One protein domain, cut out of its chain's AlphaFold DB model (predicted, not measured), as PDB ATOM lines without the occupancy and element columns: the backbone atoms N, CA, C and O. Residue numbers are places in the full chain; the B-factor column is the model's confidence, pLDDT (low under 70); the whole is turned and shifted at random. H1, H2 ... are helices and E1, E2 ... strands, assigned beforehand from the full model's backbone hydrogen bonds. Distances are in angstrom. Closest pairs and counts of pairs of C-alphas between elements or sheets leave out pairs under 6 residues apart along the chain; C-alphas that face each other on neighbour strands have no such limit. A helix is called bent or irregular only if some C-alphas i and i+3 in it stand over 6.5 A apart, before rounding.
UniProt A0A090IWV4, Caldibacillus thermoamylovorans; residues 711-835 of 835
ATOM      1  N   PRO A 711      18.035  15.288 -71.253       88.50
ATOM      2  CA  PRO A 711      17.664  16.169 -70.157       88.50
ATOM      3  C   PRO A 711      16.257  16.725 -70.395       88.50
ATOM      4  O   PRO A 711      15.889  17.062 -71.523       88.50
ATOM      5  N   GLU A 712      15.483  16.864 -69.327       85.88
ATOM      6  CA  GLU A 712      14.167  17.493 -69.398       85.88
ATOM      7  C   GLU A 712      14.298  18.970 -69.782       85.88
ATOM      8  O   GLU A 712      15.096  19.710 -69.200       85.88
ATOM      9  N   LYS A 713      13.503  19.403 -70.767       86.06
ATOM     10  CA  LYS A 713      13.480  20.799 -71.207       86.06
ATOM     11  C   LYS A 713      12.836  21.664 -70.118       86.06
ATOM     12  O   LYS A 713      11.669  21.442 -69.798       86.06
ATOM     13  N   PRO A 714      13.531  22.675 -69.564       86.00
ATOM     14  CA  PRO A 714      12.947  23.523 -68.532       86.00
ATOM     15  C   PRO A 714      11.712  24.274 -69.045       86.00
ATOM     16  O   PRO A 714      11.751  24.869 -70.120       86.00
ATOM     17  N   ASN A 715      10.649  24.362 -68.240       83.06
ATOM     18  CA  ASN A 715       9.404  25.055 -68.622       83.06
ATOM     19  C   ASN A 715       9.612  26.520 -69.049       83.06
ATOM     20  O   ASN A 715       8.893  27.040 -69.898       83.06
ATOM     21  N   LYS A 716      10.616  27.198 -68.477       81.06
ATOM     22  CA  LYS A 716      10.956  28.590 -68.816       81.06
ATOM     23  C   LYS A 716      11.563  28.740 -70.216       81.06
ATOM     24  O   LYS A 716      11.549  29.842 -70.754       81.06
ATOM     25  N   TRP A 717      12.061  27.653 -70.808       81.31
ATOM     26  CA  TRP A 717      12.738  27.661 -72.105       81.31
ATOM     27  C   TRP A 717      11.803  28.044 -73.253       81.31
ATOM     28  O   TRP A 717      12.196  28.779 -74.153       81.31
ATOM     29  N   SER A 718      10.546  27.598 -73.196       74.31
ATOM     30  CA  SER A 718       9.530  27.884 -74.221       74.31
ATOM     31  C   SER A 718       9.147  29.366 -74.307       74.31
ATOM     32  O   SER A 718       8.582  29.788 -75.309       74.31
ATOM     33  N   ASN A 719       9.476  30.157 -73.279       75.44
ATOM     34  CA  ASN A 719       9.172  31.587 -73.202       75.44
ATOM     35  C   ASN A 719      10.385  32.476 -73.510       75.44
ATOM     36  O   ASN A 719      10.285  33.701 -73.413       75.44
ATOM     37  N   LEU A 720      11.542  31.887 -73.831       78.75
ATOM     38  CA  LEU A 720      12.709  32.662 -74.237       78.75
ATOM     39  C   LEU A 720      12.432  33.350 -75.580       78.75
ATOM     40  O   LEU A 720      11.640  32.884 -76.393       78.75
ATOM     41  N   ASN A 721      13.089  34.479 -75.823       75.81
ATOM     42  CA  ASN A 721      13.162  35.087 -77.146       75.81
ATOM     43  C   ASN A 721      14.632  35.111 -77.549       75.81
ATOM     44  O   ASN A 721      15.459  35.651 -76.824       75.81
ATOM     45  N   ILE A 722      14.974  34.542 -78.705       74.00
ATOM     46  CA  ILE A 722      16.371  34.428 -79.141       74.00
ATOM     47  C   ILE A 722      17.089  35.789 -79.178       74.00
ATOM     48  O   ILE A 722      18.270  35.878 -78.856       74.00
ATOM     49  N   ASN A 723      16.350  36.865 -79.468       69.88
ATOM     50  CA  ASN A 723      16.878  38.227 -79.520       69.88
ATOM     51  C   ASN A 723      17.112  38.842 -78.129       69.88
ATOM     52  O   ASN A 723      17.856  39.811 -78.014       69.88
ATOM     53  N   SER A 724      16.500  38.296 -77.070       68.19
ATOM     54  CA  SER A 724      16.675  38.756 -75.684       68.19
ATOM     55  C   SER A 724      17.687  37.930 -74.885       68.19
ATOM     56  O   SER A 724      17.966  38.263 -73.740       68.19
ATOM     57  N   VAL A 725      18.230  36.853 -75.463       68.94
ATOM     58  CA  VAL A 725      19.103  35.878 -74.778       68.94
ATOM     59  C   VAL A 725      20.592  36.290 -74.815       68.94
ATOM     60  O   VAL A 725      21.447  35.619 -74.251       68.94
ATOM     61  N   GLY A 726      20.934  37.426 -75.437       67.44
ATOM     62  CA  GLY A 726      22.305  37.962 -75.422       67.44
ATOM     63  C   GLY A 726      23.315  37.189 -76.285       67.44
ATOM     64  O   GLY A 726      24.516  37.447 -76.201       67.44
ATOM     65  N   ILE A 727      22.849  36.267 -77.138       76.25
ATOM     66  CA  ILE A 727      23.692  35.536 -78.095       76.25
ATOM     67  C   ILE A 727      23.767  36.299 -79.412       76.25
ATOM     68  O   ILE A 727      22.753  36.712 -79.976       76.25
ATOM     69  N   HIS A 728      24.969  36.397 -79.971       73.00
ATOM     70  CA  HIS A 728      25.121  36.800 -81.362       73.00
ATOM     71  C   HIS A 728      24.798  35.615 -82.276       73.00
ATOM     72  O   HIS A 728      25.656  34.782 -82.567       73.00
ATOM     73  N   ASN A 729      23.541  35.538 -82.717       72.75
ATOM     74  CA  ASN A 729      23.024  34.448 -83.546       72.75
ATOM     75  C   ASN A 729      23.472  34.550 -85.019       72.75
ATOM     76  O   ASN A 729      22.661  34.639 -85.932       72.75
ATOM     77  N   GLU A 730      24.782  34.530 -85.265       76.88
ATOM     78  CA  GLU A 730      25.358  34.562 -86.622       76.88
ATOM     79  C   GLU A 730      25.036  33.296 -87.440       76.88
ATOM     80  O   GLU A 730      25.177  33.286 -88.660       76.88
ATOM     81  N   LEU A 731      24.609  32.224 -86.765       78.44
ATOM     82  CA  LEU A 731      24.246  30.942 -87.366       78.44
ATOM     83  C   LEU A 731      22.733  30.802 -87.640       78.44
ATOM     84  O   LEU A 731      22.341  29.814 -88.261       78.44
ATOM     85  N   ASN A 732      21.917  31.788 -87.242       81.00
ATOM     86  CA  ASN A 732      20.457  31.843 -87.402       81.00
ATOM     87  C   ASN A 732      19.687  30.633 -86.831       81.00
ATOM     88  O   ASN A 732      18.728  30.177 -87.450       81.00
ATOM     89  N   PHE A 733      20.080  30.111 -85.667       83.69
ATOM     90  CA  PHE A 733      19.343  29.021 -85.012       83.69
ATOM     91  C   PHE A 733      18.112  29.521 -84.233       83.69
ATOM     92  O   PHE A 733      18.096  30.631 -83.694       83.69
ATOM     93  N   THR A 734      17.082  28.685 -84.166       87.12
ATOM     94  CA  THR A 734      15.863  28.841 -83.358       87.12
ATOM     95  C   THR A 734      16.104  28.474 -81.885       87.12
ATOM     96  O   THR A 734      17.158  27.960 -81.517       87.12
ATOM     97  N   ILE A 735      15.124  28.723 -81.007       84.31
ATOM     98  CA  ILE A 735      15.206  28.373 -79.573       84.31
ATOM     99  C   ILE A 735      15.209  26.856 -79.352       84.31
ATOM    100  O   ILE A 735      15.849  26.364 -78.419       84.31
ATOM    101  N   ASP A 736      14.505  26.119 -80.208       84.69
ATOM    102  CA  ASP A 736      14.496  24.661 -80.168       84.69
ATOM    103  C   ASP A 736      15.834  24.098 -80.652       84.69
ATOM    104  O   ASP A 736      16.413  23.253 -79.978       84.69
ATOM    105  N   GLU A 737      16.403  24.643 -81.729       87.81
ATOM    106  CA  GLU A 737      17.762  24.288 -82.160       87.81
ATOM    107  C   GLU A 737      18.818  24.667 -81.111       87.81
ATOM    108  O   GLU A 737      19.774  23.921 -80.902       87.81
ATOM    109  N   LEU A 738      18.635  25.780 -80.393       87.62
ATOM    110  CA  LEU A 738      19.493  26.149 -79.267       87.62
ATOM    111  C   LEU A 738      19.427  25.099 -78.149       87.62
ATOM    112  O   LEU A 738      20.465  24.725 -77.607       87.62
ATOM    113  N   TRP A 739      18.238  24.583 -77.826       89.56
ATOM    114  CA  TRP A 739      18.094  23.492 -76.859       89.56
ATOM    115  C   TRP A 739      18.814  22.218 -77.315       89.56
ATOM    116  O   TRP A 739      19.507  21.589 -76.517       89.56
ATOM    117  N   GLU A 740      18.724  21.867 -78.600       89.81
ATOM    118  CA  GLU A 740      19.473  20.734 -79.157       89.81
ATOM    119  C   GLU A 740      20.993  20.927 -79.028       89.81
ATOM    120  O   GLU A 740      21.709  19.981 -78.692       89.81
ATOM    121  N   ILE A 741      21.497  22.157 -79.194       89.94
ATOM    122  CA  ILE A 741      22.906  22.476 -78.920       89.94
ATOM    123  C   ILE A 741      23.231  22.208 -77.442       89.94
ATOM    124  O   ILE A 741      24.207  21.512 -77.159       89.94
ATOM    125  N   TYR A 742      22.411  22.675 -76.492       89.69
ATOM    126  CA  TYR A 742      22.631  22.404 -75.063       89.69
ATOM    127  C   TYR A 742      22.618  20.915 -74.726       89.69
ATOM    128  O   TYR A 742      23.471  20.475 -73.957       89.69
ATOM    129  N   LYS A 743      21.731  20.114 -75.330       90.88
ATOM    130  CA  LYS A 743      21.749  18.652 -75.151       90.88
ATOM    131  C   LYS A 743      23.104  18.059 -75.536       90.88
ATOM    132  O   LYS A 743      23.661  17.259 -74.784       90.88
ATOM    133  N   VAL A 744      23.662  18.468 -76.678       89.38
ATOM    134  CA  VAL A 744      24.994  18.021 -77.118       89.38
ATOM    135  C   VAL A 744      26.071  18.466 -76.125       89.38
ATOM    136  O   VAL A 744      26.912  17.654 -75.739       89.38
ATOM    137  N   LEU A 745      26.031  19.719 -75.664       89.44
ATOM    138  CA  LEU A 745      27.000  20.252 -74.702       89.44
ATOM    139  C   LEU A 745      26.931  19.529 -73.347       89.44
ATOM    140  O   LEU A 745      27.974  19.132 -72.827       89.44
ATOM    141  N   PHE A 746      25.739  19.280 -72.804       89.44
ATOM    142  CA  PHE A 746      25.555  18.521 -71.562       89.44
ATOM    143  C   PHE A 746      26.007  17.069 -71.696       89.44
ATOM    144  O   PHE A 746      26.635  16.541 -70.778       89.44
ATOM    145  N   ASN A 747      25.794  16.444 -72.856       88.94
ATOM    146  CA  ASN A 747      26.341  15.118 -73.125       88.94
ATOM    147  C   ASN A 747      27.872  15.099 -73.049       88.94
ATOM    148  O   ASN A 747      28.426  14.131 -72.536       88.94
ATOM    149  N   THR A 748      28.565  16.174 -73.452       86.56
ATOM    150  CA  THR A 748      30.028  16.238 -73.268       86.56
ATOM    151  C   THR A 748      30.435  16.173 -71.795       86.56
ATOM    152  O   THR A 748      31.427  15.526 -71.480       86.56
ATOM    153  N   LEU A 749      29.665  16.785 -70.889       87.44
ATOM    154  CA  LEU A 749      29.935  16.768 -69.446       87.44
ATOM    155  C   LEU A 749      29.611  15.403 -68.832       87.44
ATOM    156  O   LEU A 749      30.412  14.852 -68.076       87.44
ATOM    157  N   ARG A 750      28.469  14.828 -69.225       88.88
ATOM    158  CA  ARG A 750      28.039  13.484 -68.828       88.88
ATOM    159  C   ARG A 750      29.069  12.419 -69.204       88.88
ATOM    160  O   ARG A 750      29.461  11.627 -68.355       88.88
ATOM    161  N   GLU A 751      29.552  12.437 -70.447       84.19
ATOM    162  CA  GLU A 751      30.572  11.502 -70.948       84.19
ATOM    163  C   GLU A 751      31.947  11.672 -70.272       84.19
ATOM    164  O   GLU A 751      32.804  10.792 -70.395       84.19
ATOM    165  N   LEU A 752      32.181  12.795 -69.588       81.38
ATOM    166  CA  LEU A 752      33.381  13.078 -68.793       81.38
ATOM    167  C   LEU A 752      33.159  12.862 -67.286       81.38
ATOM    168  O   LEU A 752      34.051  13.153 -66.495       81.38
ATOM    169  N   ASN A 753      32.005  12.309 -66.898       84.56
ATOM    170  CA  ASN A 753      31.615  11.991 -65.523       84.56
ATOM    171  C   ASN A 753      31.422  13.211 -64.608       84.56
ATOM    172  O   ASN A 753      31.460  13.075 -63.386       84.56
ATOM    173  N   ALA A 754      31.182  14.395 -65.177       88.12
ATOM    174  CA  ALA A 754      30.782  15.574 -64.415       88.12
ATOM    175  C   ALA A 754      29.268  15.531 -64.149       88.12
ATOM    176  O   ALA A 754      28.490  16.258 -64.769       88.12
ATOM    177  N   ILE A 755      28.850  14.615 -63.271       87.88
ATOM    178  CA  ILE A 755      27.447  14.324 -62.954       87.88
ATOM    179  C   ILE A 755      27.231  14.261 -61.441       87.88
ATOM    180  O   ILE A 755      28.142  13.924 -60.685       87.88
ATOM    181  N   THR A 756      26.007  14.535 -61.002       88.31
ATOM    182  CA  THR A 756      25.577  14.239 -59.632       88.31
ATOM    183  C   THR A 756      25.175  12.771 -59.544       88.31
ATOM    184  O   THR A 756      24.411  12.288 -60.380       88.31
ATOM    185  N   LEU A 757      25.706  12.062 -58.549       88.56
ATOM    186  CA  LEU A 757      25.395  10.654 -58.311       88.56
ATOM    187  C   LEU A 757      24.216  10.492 -57.339       88.56
ATOM    188  O   LEU A 757      24.045  11.341 -56.465       88.56
ATOM    189  N   PRO A 758      23.431   9.405 -57.456       89.00
ATOM    190  CA  PRO A 758      22.473   9.004 -56.427       89.00
ATOM    191  C   PRO A 758      23.165   8.682 -55.095       89.00
ATOM    192  O   PRO A 758      24.291   8.186 -55.094       89.00
ATOM    193  N   ASP A 759      22.459   8.860 -53.975       86.62
ATOM    194  CA  ASP A 759      23.015   8.742 -52.613       86.62
ATOM    195  C   ASP A 759      23.701   7.398 -52.303       86.62
ATOM    196  O   ASP A 759      24.632   7.343 -51.499       86.62
ATOM    197  N   LEU A 760      23.263   6.298 -52.928       89.56
ATOM    198  CA  LEU A 760      23.813   4.958 -52.674       89.56
ATOM    199  C   LEU A 760      25.071   4.647 -53.503       89.56
ATOM    200  O   LEU A 760      25.750   3.649 -53.240       89.56
ATOM    201  N   VAL A 761      25.381   5.463 -54.515       90.75
ATOM    202  CA  VAL A 761      26.457   5.212 -55.481       90.75
ATOM    203  C   VAL A 761      27.626   6.149 -55.212       90.75
ATOM    204  O   VAL A 761      27.491   7.368 -55.242       90.75
ATOM    205  N   ALA A 762      28.815   5.579 -55.026       90.06
ATOM    206  CA  ALA A 762      30.048   6.343 -54.891       90.06
ATOM    207  C   ALA A 762      30.862   6.273 -56.187       90.06
ATOM    208  O   ALA A 762      31.090   5.186 -56.715       90.06
ATOM    209  N   ILE A 763      31.375   7.410 -56.672       87.81
ATOM    210  CA  ILE A 763      32.212   7.422 -57.886       87.81
ATOM    211  C   ILE A 763      33.494   6.603 -57.710       87.81
ATOM    212  O   ILE A 763      34.067   6.155 -58.693       87.81
ATOM    213  N   THR A 764      33.943   6.397 -56.469       88.69
ATOM    214  CA  THR A 764      35.135   5.613 -56.122       88.69
ATOM    215  C   THR A 764      34.955   4.110 -56.327       88.69
ATOM    216  O   THR A 764      35.949   3.380 -56.287       88.69
ATOM    217  N   ASP A 765      33.725   3.649 -56.583       88.12
ATOM    218  CA  ASP A 765      33.423   2.248 -56.856       88.12
ATOM    219  C   ASP A 765      34.292   1.713 -58.019       88.12
ATOM    220  O   ASP A 765      34.386   2.351 -59.080       88.12
ATOM    221  N   PRO A 766      34.943   0.545 -57.855       85.44
ATOM    222  CA  PRO A 766      35.739  -0.082 -58.908       85.44
ATOM    223  C   PRO A 766      34.995  -0.273 -60.238       85.44
ATOM    224  O   PRO A 766      35.639  -0.280 -61.290       85.44
ATOM    225  N   ALA A 767      33.660  -0.376 -60.224       84.00
ATOM    226  CA  ALA A 767      32.827  -0.509 -61.419       84.00
ATOM    227  C   ALA A 767      32.991   0.649 -62.423       84.00
ATOM    228  O   ALA A 767      32.769   0.449 -63.624       84.00
ATOM    229  N   PHE A 768      33.408   1.833 -61.952       86.00
ATOM    230  CA  PHE A 768      33.643   3.030 -62.771       86.00
ATOM    231  C   PHE A 768      35.100   3.192 -63.232       86.00
ATOM    232  O   PHE A 768      35.430   4.163 -63.917       86.00
ATOM    233  N   SER A 769      35.994   2.263 -62.879       79.62
ATOM    234  CA  SER A 769      37.396   2.284 -63.312       79.62
ATOM    235  C   SER A 769      37.514   2.277 -64.849       79.62
ATOM    236  O   SER A 769      36.750   1.580 -65.521       79.62
ATOM    237  N   PRO A 770      38.450   3.043 -65.450       70.38
ATOM    238  CA  PRO A 770      39.502   3.852 -64.816       70.38
ATOM    239  C   PRO A 770      39.063   5.269 -64.408       70.38
ATOM    240  O   PRO A 770      39.895   6.074 -63.993       70.38
ATOM    241  N   ARG A 771      37.780   5.613 -64.551       76.38
ATOM    242  CA  ARG A 771      37.245   6.958 -64.300       76.38
ATOM    243  C   ARG A 771      36.470   7.054 -62.976       76.38
ATOM    244  O   ARG A 771      35.504   7.805 -62.870       76.38
ATOM    245  N   ASN A 772      36.917   6.316 -61.963       84.19
ATOM    246  CA  ASN A 772      36.305   6.225 -60.637       84.19
ATOM    247  C   ASN A 772      36.730   7.374 -59.696       84.19
ATOM    248  O   ASN A 772      37.165   7.154 -58.563       84.19
ATOM    249  N   ARG A 773      36.697   8.616 -60.192       82.88
ATOM    250  CA  ARG A 773      37.068   9.820 -59.431       82.88
ATOM    251  C   ARG A 773      36.111  10.963 -59.726       82.88
ATOM    252  O   ARG A 773      35.606  11.072 -60.841       82.88
ATOM    253  N   GLU A 774      35.935  11.835 -58.743       84.94
ATOM    254  CA  GLU A 774      35.112  13.035 -58.879       84.94
ATOM    255  C   GLU A 774      35.689  13.958 -59.955       84.94
ATOM    256  O   GLU A 774      36.902  14.175 -60.040       84.94
ATOM    257  N   THR A 775      34.801  14.455 -60.809       85.81
ATOM    258  CA  THR A 775      35.111  15.421 -61.859       85.81
ATOM    259  C   THR A 775      34.111  16.551 -61.724       85.81
ATOM    260  O   THR A 775      32.904  16.317 -61.691       85.81
ATOM    261  N   TYR A 776      34.610  17.776 -61.631       85.50
ATOM    262  CA  TYR A 776      33.763  18.944 -61.437       85.50
ATOM    263  C   TYR A 776      33.723  19.774 -62.702       85.50
ATOM    264  O   TYR A 776      34.690  19.830 -63.456       85.50
ATOM    265  N   PHE A 777      32.612  20.466 -62.906       84.81
ATOM    266  CA  PHE A 777      32.461  21.408 -63.996       84.81
ATOM    267  C   PHE A 777      32.206  22.806 -63.435       84.81
ATOM    268  O   PHE A 777      31.330  22.976 -62.587       84.81
ATOM    269  N   LYS A 778      32.964  23.808 -63.897       82.31
ATOM    270  CA  LYS A 778      32.775  25.201 -63.480       82.31
ATOM    271  C   LYS A 778      32.499  26.088 -64.692       82.31
ATOM    272  O   LYS A 778      33.359  26.261 -65.548       82.31
ATOM    273  N   ILE A 779      31.313  26.698 -64.711       73.94
ATOM    274  CA  ILE A 779      30.830  27.555 -65.810       73.94
ATOM    275  C   ILE A 779      31.742  28.779 -66.008       73.94
ATOM    276  O   ILE A 779      32.088  29.119 -67.133       73.94
ATOM    277  N   GLU A 780      32.181  29.407 -64.916       67.69
ATOM    278  CA  GLU A 780      33.034  30.608 -64.947       67.69
ATOM    279  C   GLU A 780      34.516  30.310 -65.221       67.69
ATOM    280  O   GLU A 780      35.311  31.231 -65.406       67.69
ATOM    281  N   ALA A 781      34.927  29.040 -65.188       67.44
ATOM    282  CA  ALA A 781      36.313  28.687 -65.446       67.44
ATOM    283  C   ALA A 781      36.587  28.757 -66.950       67.44
ATOM    284  O   ALA A 781      36.016  28.004 -67.743       67.44
ATOM    285  N   GLU A 782      37.506  29.641 -67.338       67.19
ATOM    286  CA  GLU A 782      37.930  29.765 -68.733       67.19
ATOM    287  C   GLU A 782      38.773  28.564 -69.192       67.19
ATOM    288  O   GLU A 782      38.891  28.362 -70.397       67.19
ATOM    289  N   HIS A 783      39.323  27.762 -68.263       71.75
ATOM    290  CA  HIS A 783      40.239  26.647 -68.538       71.75
ATOM    291  C   HIS A 783      40.092  25.477 -67.549       71.75
ATOM    292  O   HIS A 783      39.764  25.685 -66.378       71.75
ATOM    293  N   SER A 784      40.423  24.261 -67.997       76.75
ATOM    294  CA  SER A 784      40.436  23.054 -67.160       76.75
ATOM    295  C   SER A 784      41.709  22.962 -66.286       76.75
ATOM    296  O   SER A 784      42.799  23.398 -66.678       76.75
ATOM    297  N   SER A 785      41.591  22.404 -65.072       75.94
ATOM    298  CA  SER A 785      42.675  22.306 -64.075       75.94
ATOM    299  C   SER A 785      42.786  20.911 -63.453       75.94
ATOM    300  O   SER A 785      41.789  20.313 -63.047       75.94
ATOM    301  N   LEU A 786      44.020  20.397 -63.357       67.56
ATOM    302  CA  LEU A 786      44.279  19.012 -62.953       67.56
ATOM    303  C   LEU A 786      44.058  18.754 -61.459       67.56
ATOM    304  O   LEU A 786      43.509  17.714 -61.112       67.56
ATOM    305  N   GLY A 787      44.457  19.692 -60.588       67.00
ATOM    306  CA  GLY A 787      44.503  19.480 -59.134       67.00
ATOM    307  C   GLY A 787      43.186  18.965 -58.549       67.00
ATOM    308  O   GLY A 787      43.159  17.893 -57.954       67.00
ATOM    309  N   ASN A 788      42.090  19.677 -58.817       64.62
ATOM    310  CA  ASN A 788      40.739  19.276 -58.404       64.62
ATOM    311  C   ASN A 788      39.926  18.655 -59.556       64.62
ATOM    312  O   ASN A 788      38.708  18.575 -59.454       64.62
ATOM    313  N   LYS A 789      40.566  18.286 -60.676       74.69
ATOM    314  CA  LYS A 789      39.903  17.823 -61.912       74.69
ATOM    315  C   LYS A 789      38.683  18.664 -62.307       74.69
ATOM    316  O   LYS A 789      37.590  18.149 -62.541       74.69
ATOM    317  N   ILE A 790      38.881  19.979 -62.344       83.31
ATOM    318  CA  ILE A 790      37.833  20.930 -62.715       83.31
ATOM    319  C   ILE A 790      37.910  21.141 -64.220       83.31
ATOM    320  O   ILE A 790      38.929  21.607 -64.726       83.31
ATOM    321  N   LEU A 791      36.830  20.820 -64.914       85.19
ATOM    322  CA  LEU A 791      36.628  21.092 -66.326       85.19
ATOM    323  C   LEU A 791      36.140  22.535 -66.509       85.19
ATOM    324  O   LEU A 791      35.165  22.957 -65.877       85.19
ATOM    325  N   GLY A 792      36.829  23.284 -67.367       85.12
ATOM    326  CA  GLY A 792      36.438  24.629 -67.775       85.12
ATOM    327  C   GLY A 792      35.412  24.599 -68.902       85.12
ATOM    328  O   GLY A 792      35.371  23.669 -69.713       85.12
ATOM    329  N   TRP A 793      34.567  25.626 -68.989       86.69
ATOM    330  CA  TRP A 793      33.622  25.737 -70.104       86.69
ATOM    331  C   TRP A 793      34.368  25.889 -71.441       86.69
ATOM    332  O   TRP A 793      34.042  25.218 -72.429       86.69
ATOM    333  N   LEU A 794      35.438  26.689 -71.431       83.94
ATOM    334  CA  LEU A 794      36.404  26.848 -72.518       83.94
ATOM    335  C   LEU A 794      37.692  26.040 -72.237       83.94
ATOM    336  O   LEU A 794      38.028  25.796 -71.078       83.94
ATOM    337  N   PRO A 795      38.418  25.606 -73.282       79.81
ATOM    338  CA  PRO A 795      39.749  25.024 -73.129       79.81
ATOM    339  C   PRO A 795      40.831  26.118 -73.072       79.81
ATOM    340  O   PRO A 795      40.596  27.265 -73.482       79.81
ATOM    341  N   LYS A 796      42.047  25.752 -72.639       77.12
ATOM    342  CA  LYS A 796      43.243  26.620 -72.720       77.12
ATOM    343  C   LYS A 796      43.502  27.153 -74.138       77.12
ATOM    344  O   LYS A 796      42.989  26.648 -75.148       77.12
ATOM    345  N   ASP A 797      44.283  28.227 -74.228       68.50
ATOM    346  CA  ASP A 797      44.678  28.794 -75.519       68.50
ATOM    347  C   ASP A 797      45.435  27.751 -76.353       68.50
ATOM    348  O   ASP A 797      46.284  27.019 -75.842       68.50
ATOM    349  N   LYS A 798      45.091  27.655 -77.646       68.75
ATOM    350  CA  LYS A 798      45.591  26.645 -78.607       68.75
ATOM    351  C   LYS A 798      45.196  25.187 -78.319       68.75
ATOM    352  O   LYS A 798      45.597  24.291 -79.057       68.75
ATOM    353  N   SER A 799      44.385  24.931 -77.293       71.56
ATOM    354  CA  SER A 799      43.800  23.611 -77.007       71.56
ATOM    355  C   SER A 799      42.353  23.533 -77.493       71.56
ATOM    356  O   SER A 799      41.729  24.551 -77.808       71.56
ATOM    357  N   ILE A 800      41.822  22.314 -77.583       75.00
ATOM    358  CA  ILE A 800      40.433  22.059 -77.970       75.00
ATOM    359  C   ILE A 800      39.754  21.198 -76.904       75.00
ATOM    360  O   ILE A 800      40.411  20.443 -76.193       75.00
ATOM    361  N   ASN A 801      38.436  21.318 -76.804       82.50
ATOM    362  CA  ASN A 801      37.572  20.362 -76.120       82.50
ATOM    363  C   ASN A 801      36.402  20.022 -77.057       82.50
ATOM    364  O   ASN A 801      36.170  20.720 -78.053       82.50
ATOM    365  N   ARG A 802      35.643  18.962 -76.761       82.06
ATOM    366  CA  ARG A 802      34.535  18.519 -77.636       82.06
ATOM    367  C   ARG A 802      33.488  19.599 -77.896       82.06
ATOM    368  O   ARG A 802      32.944  19.664 -78.996       82.06
ATOM    369  N   ARG A 803      33.221  20.446 -76.897       87.69
ATOM    370  CA  ARG A 803      32.266  21.561 -76.992       87.69
ATOM    371  C   ARG A 803      32.706  22.553 -78.066       87.69
ATOM    372  O   ARG A 803      31.935  22.867 -78.970       87.69
ATOM    373  N   LEU A 804      33.963  22.994 -78.009       86.25
ATOM    374  CA  LEU A 804      34.531  23.920 -78.981       86.25
ATOM    375  C   LEU A 804      34.634  23.287 -80.375       86.25
ATOM    376  O   LEU A 804      34.267  23.936 -81.351       86.25
ATOM    377  N   ASP A 805      35.069  22.027 -80.480       84.00
ATOM    378  CA  ASP A 805      35.152  21.304 -81.760       84.00
ATOM    379  C   ASP A 805      33.787  21.195 -82.459       84.00
ATOM    380  O   ASP A 805      33.677  21.440 -83.663       84.00
ATOM    381  N   PHE A 806      32.724  20.894 -81.706       86.31
ATOM    382  CA  PHE A 806      31.364  20.823 -82.242       86.31
ATOM    383  C   PHE A 806      30.922  22.162 -82.850       86.31
ATOM    384  O   PHE A 806      30.511  22.212 -84.010       86.31
ATOM    385  N   ILE A 807      31.095  23.265 -82.113       88.50
ATOM    386  CA  ILE A 807      30.746  24.606 -82.601       88.50
ATOM    387  C   ILE A 807      31.618  25.007 -83.804       88.50
ATOM    388  O   ILE A 807      31.111  25.554 -84.784       88.50
ATOM    389  N   GLN A 808      32.918  24.689 -83.791       86.69
ATOM    390  CA  GLN A 808      33.803  24.952 -84.931       86.69
ATOM    391  C   GLN A 808      33.341  24.225 -86.201       86.69
ATOM    392  O   GLN A 808      33.372  24.807 -87.286       86.69
ATOM    393  N   LYS A 809      32.885  22.972 -86.085       85.06
ATOM    394  CA  LYS A 809      32.335  22.209 -87.216       85.06
ATOM    395  C   LYS A 809      31.076  22.856 -87.793       85.06
ATOM    396  O   LYS A 809      30.961  22.922 -89.016       85.06
ATOM    397  N   MET A 810      30.192  23.391 -86.947       86.00
ATOM    398  CA  MET A 810      29.006  24.128 -87.403       86.00
ATOM    399  C   MET A 810      29.388  25.359 -88.238       86.00
ATOM    400  O   MET A 810      28.859  25.551 -89.332       86.00
ATOM    401  N   TYR A 811      30.356  26.161 -87.777       86.50
ATOM    402  CA  TYR A 811      30.843  27.314 -88.544       86.50
ATOM    403  C   TYR A 811      31.557  26.897 -89.842       86.50
ATOM    404  O   TYR A 811      31.322  27.504 -90.885       86.50
ATOM    405  N   ARG A 812      32.374  25.832 -89.840       84.25
ATOM    406  CA  ARG A 812      33.019  25.332 -91.074       84.25
ATOM    407  C   ARG A 812      31.996  24.923 -92.133       84.25
ATOM    408  O   ARG A 812      32.178  25.247 -93.302       84.25
ATOM    409  N   GLN A 813      30.901  24.270 -91.738       84.12
ATOM    410  CA  GLN A 813      29.820  23.909 -92.665       84.12
ATOM    411  C   GLN A 813      29.118  25.127 -93.283       84.12
ATOM    412  O   GLN A 813      28.588  25.029 -94.385       84.12
ATOM    413  N   LYS A 814      29.136  26.280 -92.606       82.38
ATOM    414  CA  LYS A 814      28.613  27.550 -93.132       82.38
ATOM    415  C   LYS A 814      29.618  28.317 -94.006       82.38
ATOM    416  O   LYS A 814      29.291  29.405 -94.463       82.38
ATOM    417  N   GLY A 815      30.805  27.759 -94.265       81.94
ATOM    418  CA  GLY A 815      31.781  28.312 -95.211       81.94
ATOM    419  C   GLY A 815      32.729  29.372 -94.641       81.94
ATOM    420  O   GLY A 815      33.404  30.045 -95.416       81.94
ATOM    421  N   TYR A 816      32.802  29.533 -93.315       84.75
ATOM    422  CA  TYR A 816      33.743  30.466 -92.683       84.75
ATOM    423  C   TYR A 816      35.198  29.985 -92.796       84.75
ATOM    424  O   TYR A 816      35.477  28.782 -92.746       84.75
ATOM    425  N   SER A 817      36.137  30.930 -92.905       83.44
ATOM    426  CA  SER A 817      37.571  30.626 -92.966       83.44
ATOM    427  C   SER A 817      38.105  30.101 -91.624       83.44
ATOM    428  O   SER A 817      37.504  30.298 -90.568       83.44
ATOM    429  N   LYS A 818      39.260  29.422 -91.636       75.81
ATOM    430  CA  LYS A 818      39.830  28.778 -90.435       75.81
ATOM    431  C   LYS A 818      40.070  29.762 -89.279       75.81
ATOM    432  O   LYS A 818      39.793  29.417 -88.134       75.81
ATOM    433  N   GLU A 819      40.561  30.960 -89.586       77.19
ATOM    434  CA  GLU A 819      40.859  32.007 -88.598       77.19
ATOM    435  C   GLU A 819      39.573  32.598 -87.997       77.19
ATOM    436  O   GLU A 819      39.482  32.793 -86.784       77.19
ATOM    437  N   GLU A 820      38.535  32.787 -88.819       82.81
ATOM    438  CA  GLU A 820      37.223  33.253 -88.361       82.81
ATOM    439  C   GLU A 820      36.508  32.206 -87.500       82.81
ATOM    440  O   GLU A 820      35.891  32.550 -86.491       82.81
ATOM    441  N   VAL A 821      36.597  30.925 -87.877       84.88
ATOM    442  CA  VAL A 821      35.964  29.809 -87.159       84.88
ATOM    443  C   VAL A 821      36.447  29.743 -85.713       84.88
ATOM    444  O   VAL A 821      35.632  29.561 -84.811       84.88
ATOM    445  N   GLU A 822      37.751  29.889 -85.471       82.81
ATOM    446  CA  GLU A 822      38.306  29.781 -84.120       82.81
ATOM    447  C   GLU A 822      37.800  30.901 -83.201       82.81
ATOM    448  O   GLU A 822      37.305  30.628 -82.103       82.81
ATOM    449  N   GLN A 823      37.861  32.151 -83.670       85.00
ATOM    450  CA  GLN A 823      37.428  33.316 -82.895       85.00
ATOM    451  C   GLN A 823      35.915  33.298 -82.639       85.00
ATOM    452  O   GLN A 823      35.468  33.481 -81.502       85.00
ATOM    453  N   LYS A 824      35.116  33.026 -83.679       87.38
ATOM    454  CA  LYS A 824      33.650  33.000 -83.583       87.38
ATOM    455  C   LYS A 824      33.149  31.851 -82.718       87.38
ATOM    456  O   LYS A 824      32.269  32.064 -81.887       87.38
ATOM    457  N   ALA A 825      33.738  30.660 -82.843       87.94
ATOM    458  CA  ALA A 825      33.345  29.508 -82.037       87.94
ATOM    459  C   ALA A 825      33.636  29.718 -80.546       87.94
ATOM    460  O   ALA A 825      32.776  29.425 -79.716       87.94
ATOM    461  N   ARG A 826      34.806  30.278 -80.193       87.44
ATOM    462  CA  ARG A 826      35.129  30.625 -78.797       87.44
ATOM    463  C   ARG A 826      34.163  31.678 -78.245       87.44
ATOM    464  O   ARG A 826      33.704  31.534 -77.114       87.44
ATOM    465  N   ARG A 827      33.806  32.695 -79.042       87.25
ATOM    466  CA  ARG A 827      32.826  33.722 -78.645       87.25
ATOM    467  C   ARG A 827      31.444  33.129 -78.396       87.25
ATOM    468  O   ARG A 827      30.878  33.378 -77.335       87.25
ATOM    469  N   LEU A 828      30.919  32.345 -79.339       88.19
ATOM    470  CA  LEU A 828      29.604  31.718 -79.200       88.19
ATOM    471  C   LEU A 828      29.576  30.790 -77.986       88.19
ATOM    472  O   LEU A 828      28.673  30.895 -77.164       88.19
ATOM    473  N   LEU A 829      30.595  29.943 -77.820       88.00
ATOM    474  CA  LEU A 829      30.665  29.056 -76.666       88.00
ATOM    475  C   LEU A 829      30.671  29.864 -75.359       88.00
ATOM    476  O   LEU A 829      29.906  29.535 -74.462       88.00
ATOM    477  N   LYS A 830      31.429  30.964 -75.263       86.75
ATOM    478  CA  LYS A 830      31.411  31.849 -74.081       86.75
ATOM    479  C   LYS A 830      30.022  32.433 -73.791       86.75
ATOM    480  O   LYS A 830      29.641  32.514 -72.631       86.75
ATOM    481  N   GLN A 831      29.256  32.802 -74.818       86.06
ATOM    482  CA  GLN A 831      27.882  33.300 -74.655       86.06
ATOM    483  C   GLN A 831      26.916  32.207 -74.176       86.06
ATOM    484  O   GLN A 831      26.034  32.474 -73.367       86.06
ATOM    485  N   LEU A 832      27.112  30.962 -74.619       85.56
ATOM    486  CA  LEU A 832      26.295  29.827 -74.182       85.56
ATOM    487  C   LEU A 832      26.483  29.479 -72.694       85.56
ATOM    488  O   LEU A 832      25.609  28.854 -72.108       85.56
ATOM    489  N   ALA A 833      27.580  29.893 -72.056       81.75
ATOM    490  CA  ALA A 833      27.757  29.722 -70.610       81.75
ATOM    491  C   ALA A 833      26.901  30.678 -69.763       81.75
ATOM    492  O   ALA A 833      26.692  30.418 -68.583       81.75
ATOM    493  N   THR A 834      26.467  31.808 -70.328       73.81
ATOM    494  CA  THR A 834      25.831  32.904 -69.569       73.81
ATOM    495  C   THR A 834      24.302  32.840 -69.519       73.81
ATOM    496  O   THR A 834      23.679  33.735 -68.950       73.81
ATOM    497  N   ILE A 835      23.712  31.807 -70.122       67.88
ATOM    498  CA  ILE A 835      22.266  31.575 -70.286       67.88
ATOM    499  C   ILE A 835      21.896  30.347 -69.474       67.88
ATOM    500  O   ILE A 835      20.860  30.410 -68.776       67.88
TER     501      ILE A 835
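AT A GLANCE: This is residues 711 to 835 of the 835 residues of a protein of Caldibacillus thermoamylovorans (UniProt A0A090IWV4). Two crossed helices, H3 and H4, pack on each other, and the longest helix, H2, reaches the first residues of H3 with its residues 745 to 748. Beside the last residues of H2 lies a small pair of parallel strands, E1 and E2, with Phe 777 of E1 near Leu 749 of H2; a long loop of residues 751 to 775 reaches away from the helices, and the short helix H1 lies far from H3 and H4. The printed part has 125 residues with four named helices and two named strands, in the order H1, H2, E1, E2, H3, H4; the sheet has the order E1, E2 and is parallel. The class is mostly helix, but under half of the residues are in named elements. The whole is only just compact, close to loose, with a radius of gyration of the C-alphas of 16.3 A and spans of 46 by 38 by 23 A.

HOW THE PARTS SIT: H1, residues 715 to 719, is close to but not clearly touching H2, residues 735 to 750; their closest C-alphas, those of Ser 718 and Ile 735, are 7.8 A apart. H1 is apart from the strands E1, residues 776 to 778, and E2, residues 790 to 792. It is also apart from H3, residues 802 to 813, and H4, residues 818 to 832. The closest C-alphas of H2 and E1, those of Leu 749 and Phe 777, are 7.6 A apart. E1 and E2 are parallel neighbours, with 35 degrees between their directions. The C-alphas of 776 and 790, which face each other, are 4.7 A apart. N 791 and O 776, at 2.8 A, and N 778 and O 791, at 3.1 A, are within hydrogen-bond range. H2 and H3 only just touch, with 3 pairs of C-alphas within 8 A, through residues 745 to 748 of H2 and 802 to 803 of H3 alone. The closest C-alphas, those of Leu 745 and Arg 803, are 5.9 A apart, and the two helices run opposite ways at a steep tilt of 39 degrees. H3 and H4 touch, run opposite ways and stand at a steep tilt of 53 degrees; their closest C-alphas, those of Gln 808 and Ala 825, are 5.4 A apart. H2 and H4 are near each other, with 5 pairs of C-alphas within 10 A. In H2 and H3 every O i to N i+4 pair is within hydrogen-bond range. In H4 10 of 11 are, and in H1 0 of 1, beside 1 of 2 O i to N i+3 pairs.

IN THESE COORDINATES: H1 begins at C-alpha 715, at (9.404, 25.055, -68.622), and has 5 residues over 8.0 A; it is neither bent nor irregular, but only just: C-alphas 715 and 718 are 6.3 A apart. H2 has 16 residues and is 22.4 A long, beginning at C-alpha 735, at (15.206, 28.373, -79.573). E1 and E2 have 3 residues each and measure 6.7 A and 6.4 A. H3 has 12 residues over 16.6 A. H4 has 15 residues over 21.2 A and ends at C-alpha 832, at (26.295, 29.827, -74.182).

THE WHOLE: The two C-alphas farthest apart, those of Leu 760 and Ser 817, are 49.7 A apart. The printed part has no cut and ends at residue 835, the chain's last. The links from H1 to H2, from H2 to E1 and from E1 to E2 are long, with 15, 25 and 11 residues; E2 to H3 is short and H3 to H4 is tight. The C-alphas of residues 751 to 775 lie 11 to 28 A from the mean of the C-alphas. The mean pLDDT of the printed part is 82.0, and 13 residues are under 70: 723 to 726, 780 to 782, 786 to 788, 797 to 798 and 835.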